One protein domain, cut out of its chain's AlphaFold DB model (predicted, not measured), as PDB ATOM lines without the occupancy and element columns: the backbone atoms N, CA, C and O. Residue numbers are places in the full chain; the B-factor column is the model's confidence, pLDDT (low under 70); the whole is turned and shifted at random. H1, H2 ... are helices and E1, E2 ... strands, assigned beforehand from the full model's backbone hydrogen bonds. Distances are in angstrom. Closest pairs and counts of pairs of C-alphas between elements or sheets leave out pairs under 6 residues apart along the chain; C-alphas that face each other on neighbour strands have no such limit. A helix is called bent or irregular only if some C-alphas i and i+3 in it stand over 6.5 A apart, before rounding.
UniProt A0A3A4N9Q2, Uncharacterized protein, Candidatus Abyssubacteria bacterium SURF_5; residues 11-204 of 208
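Overview. This is residues 11 to 204 of the 208 residues of an uncharacterized protein of Candidatus Abyssubacteria bacterium SURF_5 (UniProt A0A3A4N9Q2). A tall, twisted wall of antiparallel strands, built on the long bent strands E4, E5 and E6, has one long helix, H3, running along one face. The E1 and E2 hairpin, with the short helix H5 over E2, sits at one end of the body, E3 is paired to E4 near the other, and residues 11 to 21, with H1, stick out as a thin arm. The printed part has 194 residues with six named helices and eight named strands, in the order H1 H2 H3 H4 E1 E2 E3 E4 H5 E5 E6 E7 E8 H6, and the class is mixed, helices and strands. The strands form one branched sheet, with E4 and E6 each having three neighbours. The whole is compact, with a radius of gyration of the C-alphas of 18.9 A, and spans 55 by 54 by 30 A, only just flat.

Arrangement. In the sheet, E4, residues 112 to 124, bends by 66 degrees at residue 121; E5, residues 141 to 153, bends by 62 degrees at residue 144; and E6, residues 158 to 174, bends by 67 degrees at residue 161. E4 and E5 are antiparallel at 162 degrees, with N 116 and O 149 2.8 A apart, within hydrogen-bond range. E5 and E6 form a hairpin at 173 degrees, with N 148 and O 164 at 2.8 A. E7, residues 177 to 180, completes a meander, E5 E6 E7, each strand the antiparallel neighbour of the one before; N 172 and O 179 are 2.9 A apart. E8, residues 187 to 189, is an edge strand on the same side of E6 as E7, with no backbone N and O within hydrogen-bond range across the pair. On one side of E4 are E2, residues 81 to 90, with N 90 and O 121 at 2.8 A, and E3, residues 99 to 104, with N 101 and O 115 at 2.9 A; E5 is on the other side. E1, residues 73 to 78, forms a hairpin with E2, with N 76 and O 83 at 2.8 A. H3, residues 44 to 64, is on the sheet at a height of 8.4 A, over E4 and along the strands, at 12 degrees to E4 on the local plane; it is only just not over E2, E3 and E5, with 2 C-alphas on each. The closest C-alphas of H3 and E3 are those of Gln 48 and Val 102, 6.5 A apart. H4, residues 66 to 70, is on the same face, over none of the strands. H5, residues 131 to 136, is over E2 at a height of 7.1 A, and the closest C-alphas are those of Tyr 85 and Ala 134, 5.1 A apart. H2, residues 24 to 27, is only just not on the sheet, with 4 pairs of C-alphas within 10 A. H6, residues 194 to 201, is not on the sheet; it is close to H2 but not clearly touching, the C-alphas of Asp 26 and Phe 196 being 7.2 A apart. H1, residues 11 to 17, is apart from H3. Every O i to N i+4 pair is within hydrogen-bond range in H3, H4 and H5, against 1 of 3 in H1, where 1 of 4 O i to N i+3 pairs is, and 2 of 4 in H6; H2 is too short for such a pair.

Along the chain. H1 begins at C-alpha 11, (42.847, 3.106, 94.970). H3 measures 30.1 A from first to last C-alpha, starting at (28.288, 55.327, 105.518). E2 measures 28.8 A, E4 34.1 A, E5 35.0 A and E6 41.1 A. H6 is irregular, but only just, with C-alphas 196 and 199 6.6 A apart, and ends at C-alpha 201, (34.848, 28.485, 106.686).

Size, cuts and confidence. The C-alphas of Glu 41 and Glu 175, the two farthest apart, are 57.6 A from each other. Without residues 11 to 21, which stand free, the body spans 56 by 36 by 28 A. The printed part has no cut, and its one long link is H2 to H3, residues 28 to 43. The mean pLDDT of the printed part is 80.2; residues 11 to 29 and 183 to 204 are under 70.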
ATOM      1  N   LEU A  11      43.485   2.814  93.682       40.03
ATOM      2  CA  LEU A  11      42.847   3.106  94.970       40.03
ATOM      3  C   LEU A  11      42.977   4.580  95.385       40.03
ATOM      4  O   LEU A  11      42.032   5.137  95.947       40.03
ATOM      5  N   THR A  12      44.082   5.253  95.053       39.22
ATOM      6  CA  THR A  12      44.259   6.680  95.383       39.22
ATOM      7  C   THR A  12      43.362   7.592  94.543       39.22
ATOM      8  O   THR A  12      42.940   8.650  95.007       39.22
ATOM      9  N   THR A  13      43.002   7.168  93.328       40.16
ATOM     10  CA  THR A  13      42.145   7.958  92.427       40.16
ATOM     11  C   THR A  13      40.656   7.844  92.794       40.16
ATOM     12  O   THR A  13      39.894   8.788  92.595       40.16
ATOM     13  N   ALA A  14      40.239   6.733  93.412       38.09
ATOM     14  CA  ALA A  14      38.865   6.547  93.890       38.09
ATOM     15  C   ALA A  14      38.561   7.326  95.186       38.09
ATOM     16  O   ALA A  14      37.417   7.724  95.411       38.09
ATOM     17  N   LEU A  15      39.573   7.610  96.017       35.75
ATOM     18  CA  LEU A  15      39.383   8.369  97.260       35.75
ATOM     19  C   LEU A  15      39.237   9.887  97.031       35.75
ATOM     20  O   LEU A  15      38.605  10.567  97.836       35.75
ATOM     21  N   ALA A  16      39.754  10.420  95.918       36.53
ATOM     22  CA  ALA A  16      39.654  11.846  95.586       36.53
ATOM     23  C   ALA A  16      38.261  12.268  95.073       36.53
ATOM     24  O   ALA A  16      37.878  13.429  95.209       36.53
ATOM     25  N   PHE A  17      37.461  11.337  94.538       37.97
ATOM     26  CA  PHE A  17      36.102  11.631  94.059       37.97
ATOM     27  C   PHE A  17      35.025  11.553  95.149       37.97
ATOM     28  O   PHE A  17      33.945  12.119  94.985       37.97
ATOM     29  N   ALA A  18      35.304  10.911  96.286       37.03
ATOM     30  CA  ALA A  18      34.316  10.731  97.350       37.03
ATOM     31  C   ALA A  18      34.145  11.964  98.263       37.03
ATOM     32  O   ALA A  18      33.143  12.064  98.968       37.03
ATOM     33  N   VAL A  19      35.073  12.928  98.240       39.00
ATOM     34  CA  VAL A  19      35.047  14.086  99.159       39.00
ATOM     35  C   VAL A  19      34.268  15.288  98.590       39.00
ATOM     36  O   VAL A  19      33.860  16.174  99.336       39.00
ATOM     37  N   PHE A  20      33.953  15.306  97.289       38.47
ATOM     38  CA  PHE A  20      33.214  16.415  96.656       38.47
ATOM     39  C   PHE A  20      31.684  16.260  96.647       38.47
ATOM     40  O   PHE A  20      30.972  17.197  96.283       38.47
ATOM     41  N   ALA A  21      31.146  15.112  97.060       37.97
ATOM     42  CA  ALA A  21      29.718  14.819  96.905       37.97
ATOM     43  C   ALA A  21      28.815  15.375  98.026       37.97
ATOM     44  O   ALA A  21      27.594  15.308  97.906       37.97
ATOM     45  N   CYS A  22      29.381  15.952  99.094       37.28
ATOM     46  CA  CYS A  22      28.616  16.334 100.291       37.28
ATOM     47  C   CYS A  22      28.452  17.852 100.527       37.28
ATOM     48  O   CYS A  22      27.942  18.224 101.580       37.28
ATOM     49  N   SER A  23      28.844  18.735  99.596       41.41
ATOM     50  CA  SER A  23      28.641  20.200  99.746       41.41
ATOM     51  C   SER A  23      28.188  20.943  98.476       41.41
ATOM     52  O   SER A  23      28.228  22.170  98.412       41.41
ATOM     53  N   SER A  24      27.757  20.223  97.435       44.41
ATOM     54  CA  SER A  24      27.571  20.795  96.092       44.41
ATOM     55  C   SER A  24      26.224  21.476  95.837       44.41
ATOM     56  O   SER A  24      26.099  22.192  94.848       44.41
ATOM     57  N   THR A  25      25.215  21.287  96.690       46.91
ATOM     58  CA  THR A  25      23.870  21.841  96.433       46.91
ATOM     59  C   THR A  25      23.762  23.344  96.694       46.91
ATOM     60  O   THR A  25      22.862  23.985  96.151       46.91
ATOM     61  N   ASP A  26      24.750  23.912  97.390       47.00
ATOM     62  CA  ASP A  26      24.665  25.253  97.973       47.00
ATOM     63  C   ASP A  26      25.565  26.266  97.276       47.00
ATOM     64  O   ASP A  26      25.169  27.413  97.091       47.00
ATOM     65  N   ARG A  27      26.711  25.817  96.738       52.22
ATOM     66  CA  ARG A  27      27.487  26.597  95.752       52.22
ATOM     67  C   ARG A  27      26.650  26.959  94.526       52.22
ATOM     68  O   ARG A  27      26.908  27.954  93.866       52.22
ATOM     69  N   ILE A  28      25.638  26.142  94.235       60.56
ATOM     70  CA  ILE A  28      24.674  26.371  93.160       60.56
ATOM     71  C   ILE A  28      23.739  27.552  93.474       60.56
ATOM     72  O   ILE A  28      23.107  28.060  92.554       60.56
ATOM     73  N   ARG A  29      23.632  27.990  94.737       66.25
ATOM     74  CA  ARG A  29      22.719  29.057  95.177       66.25
ATOM     75  C   ARG A  29      23.413  30.381  95.515       66.25
ATOM     76  O   ARG A  29      22.754  31.309  95.973       66.25
ATOM     77  N   THR A  30      24.713  30.485  95.268       70.69
ATOM     78  CA  THR A  30      25.476  31.731  95.403       70.69
ATOM     79  C   THR A  30      25.765  32.338  94.033       70.69
ATOM     80  O   THR A  30      26.169  31.595  93.134       70.69
ATOM     81  N   PRO A  31      25.619  33.664  93.861       73.56
ATOM     82  CA  PRO A  31      26.037  34.324  92.632       73.56
ATOM     83  C   PRO A  31      27.543  34.130  92.399       73.56
ATOM     84  O   PRO A  31      28.331  34.155  93.341       73.56
ATOM     85  N   GLU A  32      27.955  33.974  91.138       75.94
ATOM     86  CA  GLU A  32      29.378  33.817  90.770       75.94
ATOM     87  C   GLU A  32      30.206  35.081  91.049       75.94
ATOM     88  O   GLU A  32      31.426  35.024  91.198       75.94
ATOM     89  N   ASN A  33      29.543  36.236  91.126       80.06
ATOM     90  CA  ASN A  33      30.199  37.517  91.332       80.06
ATOM     91  C   ASN A  33      30.652  37.679  92.790       80.06
ATOM     92  O   ASN A  33      29.831  37.516  93.695       80.06
ATOM     93  N   PRO A  34      31.909  38.093  93.033       82.56
ATOM     94  CA  PRO A  34      32.392  38.328  94.384       82.56
ATOM     95  C   PRO A  34      31.626  39.473  95.049       82.56
ATOM     96  O   PRO A  34      31.170  40.416  94.387       82.56
ATOM     97  N   ASP A  35      31.539  39.410  96.376       85.94
ATOM     98  CA  ASP A  35      30.982  40.488  97.184       85.94
ATOM     99  C   ASP A  35      31.694  41.823  96.897       85.94
ATOM    100  O   ASP A  35      32.908  41.849  96.656       85.94
ATOM    101  N   PRO A  36      30.964  42.951  96.904       84.81
ATOM    102  CA  PRO A  36      31.574  44.257  96.722       84.81
ATOM    103  C   PRO A  36      32.545  44.555  97.866       84.81
ATOM    104  O   PRO A  36      32.161  44.599  99.032       84.81
ATOM    105  N   VAL A  37      33.809  44.787  97.507       89.56
ATOM    106  CA  VAL A  37      34.864  45.207  98.433       89.56
ATOM    107  C   VAL A  37      34.986  46.722  98.382       89.56
ATOM    108  O   VAL A  37      35.198  47.298  97.309       89.56
ATOM    109  N   ILE A  38      34.886  47.371  99.539       88.06
ATOM    110  CA  ILE A  38      35.061  48.822  99.642       88.06
ATOM    111  C   ILE A  38      36.558  49.137  99.643       88.06
ATOM    112  O   ILE A  38      37.317  48.593 100.442       88.06
ATOM    113  N   LYS A  39      36.995  50.011  98.731       87.56
ATOM    114  CA  LYS A  39      38.383  50.491  98.653       87.56
ATOM    115  C   LYS A  39      38.463  51.958  99.082       87.56
ATOM    116  O   LYS A  39      37.620  52.766  98.690       87.56
ATOM    117  N   GLY A  40      39.520  52.303  99.816       88.50
ATOM    118  CA  GLY A  40      39.791  53.669 100.272       88.50
ATOM    119  C   GLY A  40      38.983  54.058 101.510       88.50
ATOM    120  O   GLY A  40      38.727  53.227 102.374       88.50
ATOM    121  N   GLU A  41      38.605  55.333 101.600       91.00
ATOM    122  CA  GLU A  41      37.855  55.866 102.741       91.00
ATOM    123  C   GLU A  41      36.468  55.219 102.869       91.00
ATOM    124  O   GLU A  41      35.702  55.167 101.894       91.00
ATOM    125  N   ILE A  42      36.169  54.750 104.083       91.81
ATOM    126  CA  ILE A  42      34.924  54.083 104.462       91.81
ATOM    127  C   ILE A  42      33.927  55.148 104.923       91.81
ATOM    128  O   ILE A  42      34.020  55.658 106.037       91.81
ATOM    129  N   THR A  43      32.956  55.454 104.068       93.56
ATOM    130  CA  THR A  43      31.823  56.326 104.394       93.56
ATOM    131  C   THR A  43      30.547  55.502 104.535       93.56
ATOM    132  O   THR A  43      30.412  54.454 103.900       93.56
ATOM    133  N   GLU A  44      29.593  55.978 105.338       93.06
ATOM    134  CA  GLU A  44      28.288  55.327 105.518       93.06
ATOM    135  C   GLU A  44      27.579  55.078 104.176       93.06
ATOM    136  O   GLU A  44      27.090  53.979 103.929       93.06
ATOM    137  N   GLU A  45      27.622  56.051 103.261       94.31
ATOM    138  CA  GLU A  45      27.032  55.941 101.922       94.31
ATOM    139  C   GLU A  45      27.638  54.786 101.110       94.31
ATOM    140  O   GLU A  45      26.906  53.963 100.558       94.31
ATOM    141  N   LYS A  46      28.974  54.660 101.080       94.81
ATOM    142  CA  LYS A  46      29.650  53.548 100.386       94.81
ATOM    143  C   LYS A  46      29.330  52.205 101.030       94.81
ATOM    144  O   LYS A  46      29.163  51.207 100.330       94.81
ATOM    145  N   VAL A  47      29.260  52.179 102.358       95.56
ATOM    146  CA  VAL A  47      28.940  50.986 103.145       95.56
ATOM    147  C   VAL A  47      27.516  50.519 102.846       95.56
ATOM    148  O   VAL A  47      27.313  49.344 102.523       95.56
ATOM    149  N   GLN A  48      26.547  51.431 102.822       96.12
ATOM    150  CA  GLN A  48      25.172  51.143 102.424       96.12
ATOM    151  C   GLN A  48      25.075  50.703 100.957       96.12
ATOM    152  O   GLN A  48      24.432  49.694 100.666       96.12
ATOM    153  N   GLN A  49      25.738  51.406 100.034       95.88
ATOM    154  CA  GLN A  49      25.729  51.068  98.608       95.88
ATOM    155  C   GLN A  49      26.321  49.678  98.345       95.88
ATOM    156  O   GLN A  49      25.793  48.926  97.525       95.88
ATOM    157  N   ALA A  50      27.388  49.305  99.056       95.62
ATOM    158  CA  ALA A  50      27.969  47.971  98.968       95.62
ATOM    159  C   ALA A  50      26.977  46.891  99.433       95.62
ATOM    160  O   ALA A  50      26.849  45.862  98.770       95.62
ATOM    161  N   LEU A  51      26.235  47.125 100.523       95.75
ATOM    162  CA  LEU A  51      25.211  46.176 100.967       95.75
ATOM    163  C   LEU A  51      24.068  46.070  99.958       95.75
ATOM    164  O   LEU A  51      23.659  44.962  99.624       95.75
ATOM    165  N   GLN A  52      23.592  47.203  99.434       96.44
ATOM    166  CA  GLN A  52      22.549  47.217  98.410       96.44
ATOM    167  C   GLN A  52      22.979  46.411  97.184       96.44
ATOM    168  O   GLN A  52      22.254  45.528  96.744       96.44
ATOM    169  N   LEU A  53      24.190  46.643  96.672       95.00
ATOM    170  CA  LEU A  53      24.699  45.927  95.504       95.00
ATOM    171  C   LEU A  53      24.838  44.419  95.755       95.00
ATOM    172  O   LEU A  53      24.576  43.621  94.853       95.00
ATOM    173  N   LYS A  54      25.249  44.021  96.965       93.75
ATOM    174  CA  LYS A  54      25.285  42.614  97.375       93.75
ATOM    175  C   LYS A  54      23.886  41.991  97.330       93.75
ATOM    176  O   LYS A  54      23.696  40.984  96.652       93.75
ATOM    177  N   LEU A  55      22.911  42.622  97.982       93.25
ATOM    178  CA  LEU A  55      21.529  42.135  98.050       93.25
ATOM    179  C   LEU A  55      20.853  42.112  96.675       93.25
ATOM    180  O   LEU A  55      20.149  41.158  96.353       93.25
ATOM    181  N   ASP A  56      21.118  43.112  95.833       94.06
ATOM    182  CA  ASP A  56      20.624  43.157  94.459       94.06
ATOM    183  C   ASP A  56      21.098  41.953  93.650       94.06
ATOM    184  O   ASP A  56      20.314  41.351  92.914       94.06
ATOM    185  N   ARG A  57      22.382  41.600  93.779       90.12
ATOM    186  CA  ARG A  57      22.966  40.439  93.098       90.12
ATOM    187  C   ARG A  57      22.371  39.141  93.617       90.12
ATOM    188  O   ARG A  57      22.006  38.300  92.803       90.12
ATOM    189  N   GLU A  58      22.259  38.992  94.935       87.94
ATOM    190  CA  GLU A  58      21.668  37.806  95.561       87.94
ATOM    191  C   GLU A  58      20.215  37.606  95.107       87.94
ATOM    192  O   GLU A  58      19.869  36.536  94.611       87.94
ATOM    193  N   ILE A  59      19.373  38.640  95.191       89.31
ATOM    194  CA  ILE A  59      17.954  38.535  94.824       89.31
ATOM    195  C   ILE A  59      17.781  38.276  93.326       89.31
ATOM    196  O   ILE A  59      17.008  37.390  92.962       89.31
ATOM    197  N   LYS A  60      18.504  38.996  92.456       90.69
ATOM    198  CA  LYS A  60      18.434  38.759  91.001       90.69
ATOM    199  C   LYS A  60      18.845  37.339  90.654       90.69
ATOM    200  O   LYS A  60      18.127  36.656  89.934       90.69
ATOM    201  N   PHE A  61      19.950  36.874  91.231       86.81
ATOM    202  CA  PHE A  61      20.423  35.515  91.030       86.81
ATOM    203  C   PHE A  61      19.371  34.478  91.450       86.81
ATOM    204  O   PHE A  61      19.117  33.524  90.712       86.81
ATOM    205  N   LEU A  62      18.719  34.677  92.602       86.12
ATOM    206  CA  LEU A  62      17.656  33.788  93.069       86.12
ATOM    207  C   LEU A  62      16.440  33.792  92.131       86.12
ATOM    208  O   LEU A  62      15.902  32.728  91.829       86.12
ATOM    209  N   GLN A  63      16.045  34.962  91.627       87.94
ATOM    210  CA  GLN A  63      14.926  35.109  90.692       87.94
ATOM    211  C   GLN A  63      15.213  34.455  89.332       87.94
ATOM    212  O   GLN A  63      14.386  33.687  88.837       87.94
ATOM    213  N   GLU A  64      16.392  34.698  88.757       90.06
ATOM    214  CA  GLU A  64      16.825  34.141  87.466       90.06
ATOM    215  C   GLU A  64      16.939  32.609  87.493       90.06
ATOM    216  O   GLU A  64      16.768  31.952  86.468       90.06
ATOM    217  N   ASN A  65      17.190  32.027  88.669       86.12
ATOM    218  CA  ASN A  65      17.340  30.584  88.858       86.12
ATOM    219  C   ASN A  65      16.121  29.921  89.532       86.12
ATOM    220  O   ASN A  65      16.186  28.742  89.889       86.12
ATOM    221  N   SER A  66      15.007  30.639  89.693       86.38
ATOM    222  CA  SER A  66      13.810  30.167  90.409       86.38
ATOM    223  C   SER A  66      13.267  28.833  89.880       86.38
ATOM    224  O   SER A  66      13.107  27.888  90.655       86.38
ATOM    225  N   GLU A  67      13.088  28.693  88.563       90.62
ATOM    226  CA  GLU A  67      12.608  27.449  87.936       90.62
ATOM    227  C   GLU A  67      13.546  26.260  88.177       90.62
ATOM    228  O   GLU A  67      13.112  25.133  88.431       90.62
ATOM    229  N   ARG A  68      14.859  26.510  88.174       89.12
ATOM    230  CA  ARG A  68      15.854  25.487  88.512       89.12
ATOM    231  C   ARG A  68      15.724  25.068  89.976       89.12
ATOM    232  O   ARG A  68      15.784  23.876  90.278       89.12
ATOM    233  N   PHE A  69      15.555  26.025  90.886       86.38
ATOM    234  CA  PHE A  69      15.436  25.752  92.321       86.38
ATOM    235  C   PHE A  69      14.132  25.058  92.687       86.38
ATOM    236  O   PHE A  69      14.142  24.205  93.574       86.38
ATOM    237  N   LYS A  70      13.052  25.329  91.955       89.25
ATOM    238  CA  LYS A  70      11.778  24.620  92.088       89.25
ATOM    239  C   LYS A  70      11.921  23.111  91.891       89.25
ATOM    240  O   LYS A  70      11.238  22.353  92.568       89.25
ATOM    241  N   GLN A  71      12.838  22.669  91.028       90.88
ATOM    242  CA  GLN A  71      13.107  21.245  90.785       90.88
ATOM    243  C   GLN A  71      14.202  20.656  91.690       90.88
ATOM    244  O   GLN A  71      14.429  19.443  91.700       90.88
ATOM    245  N   GLN A  72      14.907  21.490  92.457       88.38
ATOM    246  CA  GLN A  72      16.040  21.050  93.259       88.38
ATOM    247  C   GLN A  72      15.577  20.372  94.552       88.38
ATOM    248  O   GLN A  72      14.924  20.979  95.400       88.38
ATOM    249  N   VAL A  73      16.009  19.125  94.744       87.75
ATOM    250  CA  VAL A  73      15.856  18.408  96.013       87.75
ATOM    251  C   VAL A  73      17.028  18.725  96.934       87.75
ATOM    252  O   VAL A  73      18.189  18.531  96.564       87.75
ATOM    253  N   VAL A  74      16.711  19.154  98.147       85.38
ATOM    254  CA  VAL A  74      17.661  19.485  99.210       85.38
ATOM    255  C   VAL A  74      17.644  18.398 100.271       85.38
ATOM    256  O   VAL A  74      16.590  17.851 100.590       85.38
ATOM    257  N   ALA A  75      18.825  18.065 100.790       84.56
ATOM    258  CA  ALA A  75      19.022  17.063 101.827       84.56
ATOM    259  C   ALA A  75      19.265  17.745 103.180       84.56
ATOM    260  O   ALA A  75      20.145  18.593 103.291       84.56
ATOM    261  N   VAL A  76      18.518  17.350 104.208       81.06
ATOM    262  CA  VAL A  76      18.635  17.869 105.576       81.06
ATOM    263  C   VAL A  76      18.952  16.708 106.511       81.06
ATOM    264  O   VAL A  76      18.094  15.843 106.722       81.06
ATOM    265  N   PRO A  77      20.171  16.633 107.067       82.19
ATOM    266  CA  PRO A  77      20.471  15.663 108.108       82.19
ATOM    267  C   PRO A  77      19.730  16.055 109.394       82.19
ATOM    268  O   PRO A  77      19.967  17.121 109.951       82.19
ATOM    269  N   MET A  78      18.838  15.191 109.878       78.19
ATOM    270  CA  MET A  78      18.149  15.352 111.161       78.19
ATOM    271  C   MET A  78      18.440  14.130 112.034       78.19
ATOM    272  O   MET A  78      17.973  13.019 111.760       78.19
ATOM    273  N   ASN A  79      19.206  14.331 113.108       83.81
ATOM    274  CA  ASN A  79      19.717  13.257 113.962       83.81
ATOM    275  C   ASN A  79      20.512  12.222 113.139       83.81
ATOM    276  O   ASN A  79      21.545  12.545 112.560       83.81
ATOM    277  N   SER A  80      20.026  10.979 113.065       87.56
ATOM    278  CA  SER A  80      20.627   9.866 112.320       87.56
ATOM    279  C   SER A  80      20.032   9.651 110.924       87.56
ATOM    280  O   SER A  80      20.410   8.704 110.239       87.56
ATOM    281  N   THR A  81      19.061  10.469 110.504       83.81
ATOM    282  CA  THR A  81      18.340  10.283 109.237       83.81
ATOM    283  C   THR A  81      18.444  11.523 108.365       83.81
ATOM    284  O   THR A  81      18.178  12.635 108.812       83.81
ATOM    285  N   THR A  82      18.760  11.332 107.088       86.06
ATOM    286  CA  THR A  82      18.667  12.397 106.087       86.06
ATOM    287  C   THR A  82      17.250  12.464 105.534       86.06
ATOM    288  O   THR A  82      16.724  11.467 105.033       86.06
ATOM    289  N   TYR A  83      16.646  13.643 105.609       86.50
ATOM    290  CA  TYR A  83      15.380  13.957 104.962       86.50
ATOM    291  C   TYR A  83      15.621  14.769 103.696       86.50
ATOM    292  O   TYR A  83      16.652  15.416 103.540       86.50
ATOM    293  N   TYR A  84      14.661  14.723 102.786       89.12
ATOM    294  CA  TYR A  84      14.717  15.360 101.485       89.12
ATOM    295  C   TYR A  84      13.422  16.121 101.229       89.12
ATOM    296  O   TYR A  84      12.346  15.628 101.564       89.12
ATOM    297  N   TYR A  85      13.529  17.296 100.622       88.12
ATOM    298  CA  TYR A  85      12.393  18.133 100.229       88.12
ATOM    299  C   TYR A  85      12.809  19.081  99.102       88.12
ATOM    300  O   TYR A  85      14.003  19.250  98.845       88.12
ATOM    301  N   LYS A  86      11.838  19.691  98.422       88.44
ATOM    302  CA  LYS A  86      12.081  20.789  97.479       88.44
ATOM    303  C   LYS A  86      11.790  22.104  98.182       88.44
ATOM    304  O   LYS A  86      10.815  22.188  98.932       88.44
ATOM    305  N   TYR A  87      12.602  23.120  97.914       88.19
ATOM    306  CA  TYR A  87      12.290  24.482  98.328       88.19
ATOM    307  C   TYR A  87      12.869  25.525  97.378       88.19
ATOM    308  O   TYR A  87      13.977  25.371  96.843       88.19
ATOM    309  N   TYR A  88      12.131  26.615  97.226       88.56
ATOM    310  CA  TYR A  88      12.576  27.809  96.522       88.56
ATOM    311  C   TYR A  88      11.915  29.046  97.126       88.56
ATOM    312  O   TYR A  88      10.892  28.957  97.807       88.56
ATOM    313  N   ASP A  89      12.538  30.191  96.881       90.62
ATOM    314  CA  ASP A  89      12.114  31.482  97.398       90.62
ATOM    315  C   ASP A  89      11.821  32.434  96.237       90.62
ATOM    316  O   ASP A  89      12.523  32.440  95.224       90.62
ATOM    317  N   GLU A  90      10.813  33.274  96.420       92.75
ATOM    318  CA  GLU A  90      10.480  34.388  95.546       92.75
ATOM    319  C   GLU A  90      10.528  35.696  96.340       92.75
ATOM    320  O   GLU A  90      10.137  35.767  97.510       92.75
ATOM    321  N   PHE A  91      10.966  36.758  95.668       94.88
ATOM    322  CA  PHE A  91      10.996  38.119  96.196       94.88
ATOM    323  C   PHE A  91      10.094  38.979  95.308       94.88
ATOM    324  O   PHE A  91      10.566  39.478  94.284       94.88
ATOM    325  N   PRO A  92       8.795  39.126  95.635       95.56
ATOM    326  CA  PRO A  92       7.819  39.756  94.738       95.56
ATOM    327  C   PRO A  92       8.147  41.209  94.385       95.56
ATOM    328  O   PRO A  92       7.847  41.672  93.292       95.56
ATOM    329  N   GLU A  93       8.781  41.929  95.310       95.88
ATOM    330  CA  GLU A  93       9.198  43.325  95.127       95.88
ATOM    331  C   GLU A  93      10.610  43.436  94.512       95.88
ATOM    332  O   GLU A  93      11.117  44.535  94.281       95.88
ATOM    333  N   GLY A  94      11.255  42.294  94.251       94.38
ATOM    334  CA  GLY A  94      12.626  42.208  93.768       94.38
ATOM    335  C   GLY A  94      13.628  42.963  94.649       94.38
ATOM    336  O   GLY A  94      13.373  43.209  95.830       94.38
ATOM    337  N   PRO A  95      14.776  43.353  94.074       92.81
ATOM    338  CA  PRO A  95      15.786  44.128  94.789       92.81
ATOM    339  C   PRO A  95      15.294  45.496  95.288       92.81
ATOM    340  O   PRO A  95      15.705  45.965  96.346       92.81
ATOM    341  N   ALA A  96      14.368  46.121  94.554       94.88
ATOM    342  CA  ALA A  96      13.834  47.442  94.883       94.88
ATOM    343  C   ALA A  96      12.970  47.453  96.161       94.88
ATOM    344  O   ALA A  96      12.781  48.510  96.759       94.88
ATOM    345  N   GLY A  97      12.453  46.296  96.589       94.62
ATOM    346  CA  GLY A  97      11.694  46.150  97.838       94.62
ATOM    347  C   GLY A  97      12.550  46.035  99.101       94.62
ATOM    348  O   GLY A  97      12.011  45.973 100.208       94.62
ATOM    349  N   VAL A  98      13.876  45.978  98.967       97.06
ATOM    350  CA  VAL A  98      14.782  45.844 100.109       97.06
ATOM    351  C   VAL A  98      14.914  47.181 100.834       97.06
ATOM    352  O   VAL A  98      15.290  48.193 100.249       97.06
ATOM    353  N   ARG A  99      14.657  47.182 102.144       97.88
ATOM    354  CA  ARG A  99      14.909  48.331 103.024       97.88
ATOM    355  C   ARG A  99      16.111  48.044 103.902       97.88
ATOM    356  O   ARG A  99      16.093  47.065 104.646       97.88
ATOM    357  N   ILE A 100      17.117  48.908 103.829       97.50
ATOM    358  CA  ILE A 100      18.373  48.783 104.568       97.50
ATOM    359  C   ILE A 100      18.448  49.892 105.615       97.50
ATOM    360  O   ILE A 100      18.204  51.059 105.316       97.50
ATOM    361  N   THR A 101      18.816  49.530 106.837       97.50
ATOM    362  CA  THR A 101      19.197  50.474 107.890       97.50
ATOM    363  C   THR A 101      20.608  50.138 108.333       97.50
ATOM    364  O   THR A 101      20.840  49.030 108.812       97.50
ATOM    365  N   VAL A 102      21.535  51.076 108.145       96.88
ATOM    366  CA  VAL A 102      22.934  50.964 108.571       96.88
ATOM    367  C   VAL A 102      23.118  51.771 109.852       96.88
ATOM    368  O   VAL A 102      22.552  52.849 109.997       96.88
ATOM    369  N   THR A 103      23.892  51.244 110.792       95.75
ATOM    370  CA  THR A 103      24.277  51.953 112.014       95.75
ATOM    371  C   THR A 103      25.767  51.742 112.266       95.75
ATOM    372  O   THR A 103      26.234  50.608 112.106       95.75
ATOM    373  N   PRO A 104      26.523  52.763 112.701       93.69
ATOM    374  CA  PRO A 104      27.860  52.550 113.240       93.69
ATOM    375  C   PRO A 104      27.824  51.488 114.341       93.69
ATOM    376  O   PRO A 104      26.835  51.358 115.067       93.69
ATOM    377  N   ALA A 105      28.873  50.685 114.426       91.00
ATOM    378  CA  ALA A 105      29.003  49.703 115.487       91.00
ATOM    379  C   ALA A 105      29.905  50.251 116.597       91.00
ATOM    380  O   ALA A 105      30.959  50.812 116.324       91.00
ATOM    381  N   ASP A 106      29.528  50.014 117.854       83.56
ATOM    382  CA  ASP A 106      30.318  50.423 119.028       83.56
ATOM    383  C   ASP A 106      31.551  49.525 119.271       83.56
ATOM    384  O   ASP A 106      32.278  49.682 120.251       83.56
ATOM    385  N   SER A 107      31.771  48.529 118.408       77.44
ATOM    386  CA  SER A 107      32.827  47.528 118.552       77.44
ATOM    387  C   SER A 107      34.104  47.952 117.832       77.44
ATOM    388  O   SER A 107      34.057  48.460 116.720       77.44
ATOM    389  N   LEU A 108      35.262  47.608 118.399       71.88
ATOM    390  CA  LEU A 108      36.558  47.764 117.726       71.88
ATOM    391  C   LEU A 108      36.715  46.838 116.506       71.88
ATOM    392  O   LEU A 108      37.563  47.085 115.655       71.88
ATOM    393  N   SER A 109      35.932  45.754 116.434       71.44
ATOM    394  CA  SER A 109      36.070  44.701 115.416       71.44
ATOM    395  C   SER A 109      35.101  44.806 114.237       71.44
ATOM    396  O   SER A 109      35.300  44.141 113.224       71.44
ATOM    397  N   SER A 110      34.047  45.614 114.347       72.56
ATOM    398  CA  SER A 110      33.091  45.851 113.264       72.56
ATOM    399  C   SER A 110      32.861  47.341 113.143       72.56
ATOM    400  O   SER A 110      32.583  47.976 114.151       72.56
ATOM    401  N   ALA A 111      32.928  47.882 111.933       86.00
ATOM    402  CA  ALA A 111      32.741  49.314 111.725       86.00
ATOM    403  C   ALA A 111      31.254  49.690 111.623       86.00
ATOM    404  O   ALA A 111      30.841  50.737 112.114       86.00
ATOM    405  N   TYR A 112      30.431  48.814 111.033       95.38
ATOM    406  CA  TYR A 112      28.998  49.052 110.856       95.38
ATOM    407  C   TYR A 112      28.186  47.774 111.071       95.38
ATOM    408  O   TYR A 112      28.631  46.668 110.756       95.38
ATOM    409  N   ASN A 113      26.965  47.944 111.566       96.00
ATOM    410  CA  ASN A 113      25.910  46.942 111.541       96.00
ATOM    411  C   ASN A 113      24.859  47.363 110.515       96.00
ATOM    412  O   ASN A 113      24.670  48.552 110.263       96.00
ATOM    413  N   ALA A 114      24.142  46.399 109.948       97.06
ATOM    414  CA  ALA A 114      22.970  46.703 109.145       97.06
ATOM    415  C   ALA A 114      21.843  45.705 109.365       97.06
ATOM    416  O   ALA A 114      22.078  44.531 109.645       97.06
ATOM    417  N   THR A 115      20.616  46.180 109.187       97.50
ATOM    418  CA  THR A 115      19.429  45.338 109.043       97.50
ATOM    419  C   THR A 115      18.851  45.562 107.654       97.50
ATOM    420  O   THR A 115      18.552  46.697 107.288       97.50
ATOM    421  N   ALA A 116      18.687  44.489 106.888       97.38
ATOM    422  CA  ALA A 116      17.975  44.489 105.622       97.38
ATOM    423  C   ALA A 116      16.641  43.761 105.790       97.38
ATOM    424  O   ALA A 116      16.587  42.674 106.365       97.38
ATOM    425  N   THR A 117      15.564  44.354 105.284       97.69
ATOM    426  CA  THR A 117      14.226  43.757 105.321       97.69
ATOM    427  C   THR A 117      13.619  43.721 103.928       97.69
ATOM    428  O   THR A 117      13.730  44.695 103.187       97.69
ATOM    429  N   CYS A 118      12.988  42.609 103.561       96.56
ATOM    430  CA  CYS A 118      12.297  42.476 102.278       96.56
ATOM    431  C   CYS A 118      11.116  41.506 102.383       96.56
ATOM    432  O   CYS A 118      11.083  40.632 103.256       96.56
ATOM    433  N   ARG A 119      10.125  41.650 101.495       97.31
ATOM    434  CA  ARG A 119       9.082  40.627 101.361       97.31
ATOM    435  C   ARG A 119       9.646  39.379 100.703       97.31
ATOM    436  O   ARG A 119      10.340  39.463  99.690       97.31
ATOM    437  N   LYS A 120       9.270  38.233 101.256       94.88
ATOM    438  CA  LYS A 120       9.688  36.916 100.789       94.88
ATOM    439  C   LYS A 120       8.483  35.985 100.745       94.88
ATOM    440  O   LYS A 120       7.636  36.010 101.642       94.88
ATOM    441  N   VAL A 121       8.419  35.172  99.699       95.56
ATOM    442  CA  VAL A 121       7.495  34.046  99.580       95.56
ATOM    443  C   VAL A 121       8.338  32.785  99.474       95.56
ATOM    444  O   VAL A 121       9.140  32.660  98.556       95.56
ATOM    445  N   ARG A 122       8.191  31.866 100.422       93.75
ATOM    446  CA  ARG A 122       8.870  30.570 100.422       93.75
ATOM    447  C   ARG A 122       7.896  29.494  99.981       93.75
ATOM    448  O   ARG A 122       6.784  29.415 100.501       93.75
ATOM    449  N   TYR A 123       8.348  28.609  99.108       91.88
ATOM    450  CA  TYR A 123       7.636  27.389  98.758       91.88
ATOM    451  C   TYR A 123       8.438  26.190  99.239       91.88
ATOM    452  O   TYR A 123       9.644  26.116  99.001       91.88
ATOM    453  N   GLN A 124       7.783  25.238  99.897       91.50
ATOM    454  CA  GLN A 124       8.430  24.016 100.376       91.50
ATOM    455  C   GLN A 124       7.498  22.806 100.309       91.50
ATOM    456  O   GLN A 124       6.310  22.928 100.600       91.50
ATOM    457  N   THR A 125       8.032  21.637  99.961       90.62
ATOM    458  CA  THR A 125       7.292  20.367 100.042       90.62
ATOM    459  C   THR A 125       7.494  19.679 101.393       90.62
ATOM    460  O   THR A 125       8.328  20.077 102.212       90.62
ATOM    461  N   HIS A 126       6.716  18.630 101.655       90.50
ATOM    462  CA  HIS A 126       6.885  17.814 102.855       90.50
ATOM    463  C   HIS A 126       8.221  17.054 102.865       90.50
ATOM    464  O   HIS A 126       8.649  16.497 101.854       90.50
ATOM    465  N   LEU A 127       8.837  16.964 104.049       89.62
ATOM    466  CA  LEU A 127      10.038  16.159 104.269       89.62
ATOM    467  C   LEU A 127       9.766  14.674 103.983       89.62
ATOM    468  O   LEU A 127       8.821  14.081 104.503       89.62
ATOM    469  N   SER A 128      10.655  14.051 103.215       92.06
ATOM    470  CA  SER A 128      10.632  12.626 102.882       92.06
ATOM    471  C   SER A 128      11.962  11.969 103.237       92.06
ATOM    472  O   SER A 128      13.022  12.547 103.037       92.06
ATOM    473  N   LYS A 129      11.940  10.718 103.706       93.00
ATOM    474  CA  LYS A 129      13.168   9.919 103.901       93.00
ATOM    475  C   LYS A 129      13.768   9.402 102.586       93.00
ATOM    476  O   LYS A 129      14.913   8.968 102.561       93.00
ATOM    477  N   SER A 130      12.997   9.416 101.497       96.12
ATOM    478  CA  SER A 130      13.442   8.992 100.164       96.12
ATOM    479  C   SER A 130      13.639  10.202  99.258       96.12
ATOM    480  O   SER A 130      12.703  10.978  99.048       96.12
ATOM    481  N   ARG A 131      14.840  10.316  98.676       93.00
ATOM    482  CA  ARG A 131      15.184  11.365  97.709       93.00
ATOM    483  C   ARG A 131      14.307  11.311  96.457       93.00
ATOM    484  O   ARG A 131      13.883  12.361  95.997       93.00
ATOM    485  N   GLY A 132      14.010  10.113  95.942       95.75
ATOM    486  CA  GLY A 132      13.140   9.938  94.769       95.75
ATOM    487  C   GLY A 132      11.721  10.436  95.038       95.75
ATOM    488  O   GLY A 132      11.218  11.277  94.306       95.75
ATOM    489  N   LYS A 133      11.141  10.052  96.185       96.12
ATOM    490  CA  LYS A 133       9.822  10.558  96.599       96.12
ATOM    491  C   LYS A 133       9.802  12.077  96.785       96.12
ATOM    492  O   LYS A 133       8.806  12.706  96.475       96.12
ATOM    493  N   ALA A 134      10.884  12.673  97.290       92.56
ATOM    494  CA  ALA A 134      10.988  14.130  97.388       92.56
ATOM    495  C   ALA A 134      11.110  14.805  96.012       92.56
ATOM    496  O   ALA A 134      10.615  15.912  95.842       92.56
ATOM    497  N   ALA A 135      11.757  14.150  95.043       93.94
ATOM    498  CA  ALA A 135      11.894  14.639  93.671       93.94
ATOM    499  C   ALA A 135      10.572  14.606  92.893       93.94
ATOM    500  O   ALA A 135      10.349  15.467  92.051       93.94
ATOM    501  N   GLU A 136       9.699  13.650  93.190       95.88
ATOM    502  CA  GLU A 136       8.362  13.523  92.590       95.88
ATOM    503  C   GLU A 136       7.293  14.334  93.338       95.88
ATOM    504  O   GLU A 136       6.176  14.474  92.858       95.88
ATOM    505  N   ASN A 137       7.615  14.857  94.526       93.00
ATOM    506  CA  ASN A 137       6.680  15.646  95.316       93.00
ATOM    507  C   ASN A 137       6.587  17.073  94.763       93.00
ATOM    508  O   ASN A 137       7.582  17.804  94.783       93.00
ATOM    509  N   ASP A 138       5.387  17.456  94.334       92.50
ATOM    510  CA  ASP A 138       5.042  18.803  93.868       92.50
ATOM    511  C   ASP A 138       3.964  19.474  94.747       92.50
ATOM    512  O   ASP A 138       3.477  20.560  94.429       92.50
ATOM    513  N   ASP A 139       3.641  18.878  95.901       92.44
ATOM    514  CA  ASP A 139       2.696  19.412  96.886       92.44
ATOM    515  C   ASP A 139       3.373  20.504  97.729       92.44
ATOM    516  O   ASP A 139       3.772  20.309  98.885       92.44
ATOM    517  N   PHE A 140       3.562  21.675  97.122       91.88
ATOM    518  CA  PHE A 140       4.167  22.819  97.791       91.88
ATOM    519  C   PHE A 140       3.203  23.463  98.797       91.88
ATOM    520  O   PHE A 140       2.036  23.741  98.520       91.88
ATOM    521  N   THR A 141       3.736  23.792  99.968       91.31
ATOM    522  CA  THR A 141       3.184  24.791 100.887       91.31
ATOM    523  C   THR A 141       3.833  26.138 100.586       91.31
ATOM    524  O   THR A 141       5.046  26.194 100.388       91.31
ATOM    525  N   LYS A 142       3.040  27.213 100.569       93.75
ATOM    526  CA  LYS A 142       3.471  28.592 100.326       93.75
ATOM    527  C   LYS A 142       3.396  29.412 101.607       93.75
ATOM    528  O   LYS A 142       2.302  29.661 102.110       93.75
ATOM    529  N   ASP A 143       4.535  29.893 102.072       93.00
ATOM    530  CA  ASP A 143       4.662  30.796 103.210       93.00
ATOM    531  C   ASP A 143       5.002  32.206 102.709       93.00
ATOM    532  O   ASP A 143       6.030  32.426 102.078       93.00
ATOM    533  N   GLU A 144       4.140  33.178 102.982       95.19
ATOM    534  CA  GLU A 144       4.345  34.596 102.681       95.19
ATOM    535  C   GLU A 144       4.763  35.322 103.967       95.19
ATOM    536  O   GLU A 144       4.211  35.060 105.042       95.19
ATOM    537  N   GLY A 145       5.727  36.240 103.880       94.88
ATOM    538  CA  GLY A 145       6.224  36.933 105.063       94.88
ATOM    539  C   GLY A 145       7.264  38.013 104.790       94.88
ATOM    540  O   GLY A 145       7.426  38.499 103.665       94.88
ATOM    541  N   VAL A 146       7.975  38.384 105.852       96.00
ATOM    542  CA  VAL A 146       9.070  39.360 105.812       96.00
ATOM    543  C   VAL A 146      10.366  38.680 106.228       96.00
ATOM    544  O   VAL A 146      10.471  38.132 107.325       96.00
ATOM    545  N   GLN A 147      11.362  38.740 105.352       94.06
ATOM    546  CA  GLN A 147      12.730  38.357 105.657       94.06
ATOM    547  C   GLN A 147      13.438  39.526 106.344       94.06
ATOM    548  O   GLN A 147      13.364  40.660 105.868       94.06
ATOM    549  N   LYS A 148      14.136  39.248 107.445       95.50
ATOM    550  CA  LYS A 148      14.995  40.193 108.165       95.50
ATOM    551  C   LYS A 148      16.396  39.608 108.265       95.50
ATOM    552  O   LYS A 148      16.607  38.608 108.948       95.50
ATOM    553  N   ASN A 149      17.346  40.257 107.612       94.56
ATOM    554  CA  ASN A 149      18.742  39.856 107.607       94.56
ATOM    555  C   ASN A 149      19.567  40.890 108.368       94.56
ATOM    556  O   ASN A 149      19.488  42.083 108.079       94.56
ATOM    557  N   SER A 150      20.379  40.434 109.314       93.75
ATOM    558  CA  SER A 150      21.319  41.286 110.040       93.75
ATOM    559  C   SER A 150      22.720  41.050 109.507       93.75
ATOM    560  O   SER A 150      23.162  39.903 109.421       93.75
ATOM    561  N   TYR A 151      23.436  42.122 109.197       94.56
ATOM    562  CA  TYR A 151      24.788  42.085 108.660       94.56
ATOM    563  C   TYR A 151      25.762  42.832 109.565       94.56
ATOM    564  O   TYR A 151      25.393  43.791 110.245       94.56
ATOM    565  N   ILE A 152      27.018  42.396 109.532       94.94
ATOM    566  CA  ILE A 152      28.154  43.092 110.134       94.94
ATOM    567  C   ILE A 152      29.167  43.433 109.044       94.94
ATOM    568  O   ILE A 152      29.430  42.619 108.155       94.94
ATOM    569  N   PHE A 153      29.724  44.635 109.114       93.50
ATOM    570  CA  PHE A 153      30.783  45.094 108.228       93.50
ATOM    571  C   PHE A 153      32.117  45.092 108.978       93.50
ATOM    572  O   PHE A 153      32.262  45.764 110.001       93.50
ATOM    573  N   ASP A 154      33.091  44.342 108.465       89.19
ATOM    574  CA  ASP A 154      34.407  44.138 109.099       89.19
ATOM    575  C   ASP A 154      35.477  45.160 108.673       89.19
ATOM    576  O   ASP A 154      36.653  44.997 108.982       89.19
ATOM    577  N   GLY A 155      35.081  46.205 107.941       88.31
ATOM    578  CA  GLY A 155      35.994  47.170 107.326       88.31
ATOM    579  C   GLY A 155      36.250  46.909 105.839       88.31
ATOM    580  O   GLY A 155      36.728  47.803 105.146       88.31
ATOM    581  N   SER A 156      35.884  45.732 105.325       87.75
ATOM    582  CA  SER A 156      36.074  45.375 103.915       87.75
ATOM    583  C   SER A 156      34.813  44.830 103.247       87.75
ATOM    584  O   SER A 156      34.467  45.278 102.149       87.75
ATOM    585  N   ILE A 157      34.113  43.904 103.909       90.38
ATOM    586  CA  ILE A 157      32.983  43.161 103.347       90.38
ATOM    587  C   ILE A 157      31.819  43.054 104.332       90.38
ATOM    588  O   ILE A 157      31.982  43.057 105.554       90.38
ATOM    589  N   TRP A 158      30.619  42.901 103.775       92.62
ATOM    590  CA  TRP A 158      29.416  42.592 104.536       92.62
ATOM    591  C   TRP A 158      29.271  41.094 104.773       92.62
ATOM    592  O   TRP A 158      29.149  40.305 103.829       92.62
ATOM    593  N   ARG A 159      29.204  40.705 106.046       90.44
ATOM    594  CA  ARG A 159      28.961  39.327 106.480       90.44
ATOM    595  C   ARG A 159      27.562  39.213 107.069       90.44
ATOM    596  O   ARG A 159      27.197  39.988 107.950       90.44
ATOM    597  N   LEU A 160      26.790  38.240 106.593       90.19
ATOM    598  CA  LEU A 160      25.500  37.897 107.186       90.19
ATOM    599  C   LEU A 160      25.736  37.324 108.590       90.19
ATOM    600  O   LEU A 160      26.533  36.401 108.754       90.19
ATOM    601  N   ARG A 161      25.061  37.886 109.592       89.31
ATOM    602  CA  ARG A 161      25.113  37.455 110.996       89.31
ATOM    603  C   ARG A 161      23.894  36.623 111.382       89.31
ATOM    604  O   ARG A 161      24.023  35.658 112.123       89.31
ATOM    605  N   SER A 162      22.709  37.015 110.924       87.56
ATOM    606  CA  SER A 162      21.464  36.300 111.214       87.56
ATOM    607  C   SER A 162      20.435  36.531 110.118       87.56
ATOM    608  O   SER A 162      20.412  37.601 109.513       87.56
ATOM    609  N   SER A 163      19.567  35.547 109.908       88.50
ATOM    610  CA  SER A 163      18.499  35.545 108.908       88.50
ATOM    611  C   SER A 163      17.223  35.075 109.601       88.50
ATOM    612  O   SER A 163      17.228  34.020 110.229       88.50
ATOM    613  N   ILE A 164      16.154  35.868 109.575       88.75
ATOM    614  CA  ILE A 164      14.876  35.521 110.208       88.75
ATOM    615  C   ILE A 164      13.761  35.722 109.192       88.75
ATOM    616  O   ILE A 164      13.575  36.831 108.692       88.75
ATOM    617  N   PHE A 165      12.967  34.679 108.954       90.56
ATOM    618  CA  PHE A 165      11.771  34.768 108.126       90.56
ATOM    619  C   PHE A 165      10.509  34.777 108.994       90.56
ATOM    620  O   PHE A 165      10.109  33.772 109.587       90.56
ATOM    621  N   GLU A 166       9.868  35.939 109.080       89.44
ATOM    622  CA  GLU A 166       8.616  36.115 109.811       89.44
ATOM    623  C   GLU A 166       7.432  35.829 108.884       89.44
ATOM    624  O   GLU A 166       7.001  36.693 108.116       89.44
ATOM    625  N   VAL A 167       6.917  34.599 108.959       91.38
ATOM    626  CA  VAL A 167       5.739  34.154 108.202       91.38
ATOM    627  C   VAL A 167       4.497  34.884 108.702       91.38
ATOM    628  O   VAL A 167       4.164  34.831 109.886       91.38
ATOM    629  N   THR A 168       3.787  35.537 107.788       92.25
ATOM    630  CA  THR A 168       2.512  36.214 108.062       92.25
ATOM    631  C   THR A 168       1.319  35.432 107.528       92.25
ATOM    632  O   THR A 168       0.212  35.579 108.047       92.25
ATOM    633  N   LYS A 169       1.522  34.581 106.514       91.81
ATOM    634  CA  LYS A 169       0.465  33.769 105.906       91.81
ATOM    635  C   LYS A 169       1.027  32.471 105.338       91.81
ATOM    636  O   LYS A 169       1.978  32.501 104.570       91.81
ATOM    637  N   THR A 170       0.366  31.355 105.623       91.94
ATOM    638  CA  THR A 170       0.661  30.048 105.022       91.94
ATOM    639  C   THR A 170      -0.516  29.608 104.164       91.94
ATOM    640  O   THR A 170      -1.671  29.727 104.575       91.94
ATOM    641  N   SER A 171      -0.245  29.101 102.966       91.75
ATOM    642  CA  SER A 171      -1.242  28.572 102.033       91.75
ATOM    643  C   SER A 171      -0.814  27.197 101.524       91.75
ATOM    644  O   SER A 171       0.375  26.937 101.370       91.75
ATOM    645  N   VAL A 172      -1.775  26.323 101.245       90.19
ATOM    646  CA  VAL A 172      -1.544  25.013 100.616       90.19
ATOM    647  C   VAL A 172      -2.224  25.019  99.253       90.19
ATOM    648  O   VAL A 172      -3.292  25.619  99.107       90.19
ATOM    649  N   TYR A 173      -1.588  24.412  98.254       85.12
ATOM    650  CA  TYR A 173      -2.186  24.266  96.933       85.12
ATOM    651  C   TYR A 173      -3.266  23.177  96.977       85.12
ATOM    652  O   TYR A 173      -2.992  22.055  97.395       85.12
ATOM    653  N   ASN A 174      -4.498  23.517  96.605       80.62
ATOM    654  CA  ASN A 174      -5.635  22.601  96.562       80.62
ATOM    655  C   ASN A 174      -6.560  22.989  95.400       80.62
ATOM    656  O   ASN A 174      -6.870  24.169  95.265       80.62
ATOM    657  N   GLU A 175      -6.997  22.018  94.591       80.62
ATOM    658  CA  GLU A 175      -7.951  22.225  93.480       80.62
ATOM    659  C   GLU A 175      -7.624  23.462  92.616       80.62
ATOM    660  O   GLU A 175      -8.458  24.332  92.375       80.62
ATOM    661  N   ASP A 176      -6.364  23.559  92.190       82.81
ATOM    662  CA  ASP A 176      -5.818  24.647  91.368       82.81
ATOM    663  C   ASP A 176      -5.747  26.039  92.014       82.81
ATOM    664  O   ASP A 176      -5.515  27.049  91.341       82.81
ATOM    665  N   GLN A 177      -5.901  26.120  93.336       88.31
ATOM    666  CA  GLN A 177      -5.866  27.381  94.069       88.31
ATOM    667  C   GLN A 177      -5.026  27.301  95.347       88.31
ATOM    668  O   GLN A 177      -4.947  26.287  96.037       88.31
ATOM    669  N   TRP A 178      -4.400  28.423  95.707       88.06
ATOM    670  CA  TRP A 178      -3.726  28.571  96.995       88.06
ATOM    671  C   TRP A 178      -4.744  28.913  98.081       88.06
ATOM    672  O   TRP A 178      -5.237  30.041  98.144       88.06
ATOM    673  N   VAL A 179      -5.015  27.962  98.973       89.31
ATOM    674  CA  VAL A 179      -5.963  28.138 100.080       89.31
ATOM    675  C   VAL A 179      -5.199  28.419 101.370       89.31
ATOM    676  O   VAL A 179      -4.270  27.694 101.725       89.31
ATOM    677  N   ALA A 180      -5.581  29.478 102.088       87.25
ATOM    678  CA  ALA A 180      -4.950  29.837 103.355       87.25
ATOM    679  C   ALA A 180      -5.155  28.731 104.408       87.25
ATOM    680  O   ALA A 180      -6.287  28.345 104.708       87.25
ATOM    681  N   SER A 181      -4.062  28.246 104.997       84.31
ATOM    682  CA  SER A 181      -4.097  27.275 106.089       84.31
ATOM    683  C   SER A 181      -4.265  28.008 107.421       84.31
ATOM    684  O   SER A 181      -3.482  28.900 107.745       84.31
ATOM    685  N   ARG A 182      -5.285  27.641 108.205       71.44
ATOM    686  CA  ARG A 182      -5.592  28.295 109.491       71.44
ATOM    687  C   ARG A 182      -4.633  27.905 110.630       71.44
ATOM    688  O   ARG A 182      -4.564  28.626 111.617       71.44
ATOM    689  N   ASP A 183      -3.846  26.837 110.471       57.31
ATOM    690  CA  ASP A 183      -3.162  26.164 111.591       57.31
ATOM    691  C   ASP A 183      -1.638  26.402 111.688       57.31
ATOM    692  O   ASP A 183      -0.956  25.709 112.447       57.31
ATOM    693  N   ARG A 184      -1.044  27.333 110.921       55.31
ATOM    694  CA  ARG A 184       0.432  27.395 110.779       55.31
ATOM    695  C   ARG A 184       1.079  28.783 110.736       55.31
ATOM    696  O   ARG A 184       2.085  28.952 110.061       55.31
ATOM    697  N   ILE A 185       0.615  29.763 111.511       56.78
ATOM    698  CA  ILE A 185       1.455  30.955 111.736       56.78
ATOM    699  C   ILE A 185       2.546  30.576 112.746       56.78
ATOM    700  O   ILE A 185       2.303  30.514 113.951       56.78
ATOM    701  N   ARG A 186       3.748  30.260 112.257       57.38
ATOM    702  CA  ARG A 186       4.932  30.006 113.090       57.38
ATOM    703  C   ARG A 186       6.031  30.985 112.708       57.38
ATOM    704  O   ARG A 186       6.364  31.116 111.535       57.38
ATOM    705  N   ARG A 187       6.644  31.625 113.707       50.25
ATOM    706  CA  ARG A 187       7.947  32.266 113.522       50.25
ATOM    707  C   ARG A 187       8.958  31.145 113.314       50.25
ATOM    708  O   ARG A 187       9.237  30.394 114.246       50.25
ATOM    709  N   VAL A 188       9.441  30.998 112.088       56.50
ATOM    710  CA  VAL A 188      10.520  30.067 111.780       56.50
ATOM    711  C   VAL A 188      11.793  30.890 111.840       56.50
ATOM    712  O   VAL A 188      12.062  31.699 110.955       56.50
ATOM    713  N   GLU A 189      12.550  30.733 112.924       52.47
ATOM    714  CA  GLU A 189      13.959  31.102 112.865       52.47
ATOM    715  C   GLU A 189      14.547  30.250 111.739       52.47
ATOM    716  O   GLU A 189      14.475  29.021 111.787       52.47
ATOM    717  N   GLU A 190      14.979  30.895 110.653       52.69
ATOM    718  CA  GLU A 190      15.753  30.188 109.647       52.69
ATOM    719  C   GLU A 190      17.011  29.756 110.384       52.69
ATOM    720  O   GLU A 190      17.835  30.602 110.738       52.69
ATOM    721  N   GLU A 191      17.099  28.461 110.712       40.38
ATOM    722  CA  GLU A 191      18.314  27.896 111.277       40.38
ATOM    723  C   GLU A 191      19.475  28.430 110.457       40.38
ATOM    724  O   GLU A 191      19.463  28.380 109.223       40.38
ATOM    725  N   LYS A 192      20.406  29.048 111.185       38.69
ATOM    726  CA  LYS A 192      21.530  29.806 110.663       38.69
ATOM    727  C   LYS A 192      22.037  29.185 109.358       38.69
ATOM    728  O   LYS A 192      22.351  27.990 109.348       38.69
ATOM    729  N   PRO A 193      22.304  29.984 108.312       42.00
ATOM    730  CA  PRO A 193      23.117  29.507 107.205       42.00
ATOM    731  C   PRO A 193      24.528  29.117 107.669       42.00
ATOM    732  O   PRO A 193      25.327  28.697 106.858       42.00
ATOM    733  N   GLU A 194      24.876  29.194 108.953       38.47
ATOM    734  CA  GLU A 194      26.110  28.643 109.512       38.47
ATOM    735  C   GLU A 194      26.201  27.111 109.343       38.47
ATOM    736  O   GLU A 194      27.299  26.628 109.116       38.47
ATOM    737  N   TYR A 195      25.109  26.337 109.221       36.62
ATOM    738  CA  TYR A 195      25.226  24.941 108.727       36.62
ATOM    739  C   TYR A 195      25.538  24.835 107.218       36.62
ATOM    740  O   TYR A 195      25.964  23.784 106.737       36.62
ATOM    741  N   PHE A 196      25.384  25.939 106.491       41.75
ATOM    742  CA  PHE A 196      25.620  26.120 105.054       41.75
ATOM    743  C   PHE A 196      26.979  26.796 104.755       41.75
ATOM    744  O   PHE A 196      27.581  26.581 103.706       41.75
ATOM    745  N   VAL A 197      27.493  27.597 105.694       38.94
ATOM    746  CA  VAL A 197      28.689  28.439 105.559       38.94
ATOM    747  C   VAL A 197      29.840  27.929 106.435       38.94
ATOM    748  O   VAL A 197      30.989  28.038 106.006       38.94
ATOM    749  N   ASP A 198      29.598  27.290 107.591       34.59
ATOM    750  CA  ASP A 198      30.706  26.833 108.451       34.59
ATOM    751  C   ASP A 198      31.499  25.688 107.837       34.59
ATOM    752  O   ASP A 198      32.717  25.656 107.991       34.59
ATOM    753  N   LYS A 199      30.891  24.822 107.020       33.41
ATOM    754  CA  LYS A 199      31.685  23.831 106.276       33.41
ATOM    755  C   LYS A 199      32.616  24.464 105.241       33.41
ATOM    756  O   LYS A 199      33.624  23.851 104.915       33.41
ATOM    757  N   LEU A 200      32.339  25.674 104.749       34.50
ATOM    758  CA  LEU A 200      33.246  26.398 103.850       34.50
ATOM    759  C   LEU A 200      34.234  27.292 104.612       34.50
ATOM    760  O   LEU A 200      35.363  27.443 104.153       34.50
ATOM    761  N   ARG A 201      33.886  27.797 105.804       37.50
ATOM    762  CA  ARG A 201      34.848  28.485 106.686       37.50
ATOM    763  C   ARG A 201      35.911  27.545 107.255       37.50
ATOM    764  O   ARG A 201      37.068  27.947 107.328       37.50
ATOM    765  N   THR A 202      35.577  26.289 107.563       35.22
ATOM    766  CA  THR A 202      36.580  25.289 107.983       35.22
ATOM    767  C   THR A 202      37.450  24.791 106.817       35.22
ATOM    768  O   THR A 202      38.567  24.343 107.040       35.22
ATOM    769  N   LEU A 203      36.980  24.892 105.566       33.06
ATOM    770  CA  LEU A 203      37.710  24.428 104.374       33.06
ATOM    771  C   LEU A 203      38.581  25.505 103.698       33.06
ATOM    772  O   LEU A 203      39.414  25.150 102.867       33.06
ATOM    773  N   PHE A 204      38.434  26.787 104.057       37.31
ATOM    774  CA  PHE A 204      39.204  27.902 103.479       37.31
ATOM    775  C   PHE A 204      40.026  28.719 104.495       37.31
ATOM    776  O   PHE A 204      40.356  29.867 104.220       37.31
TER     777      PHE A 204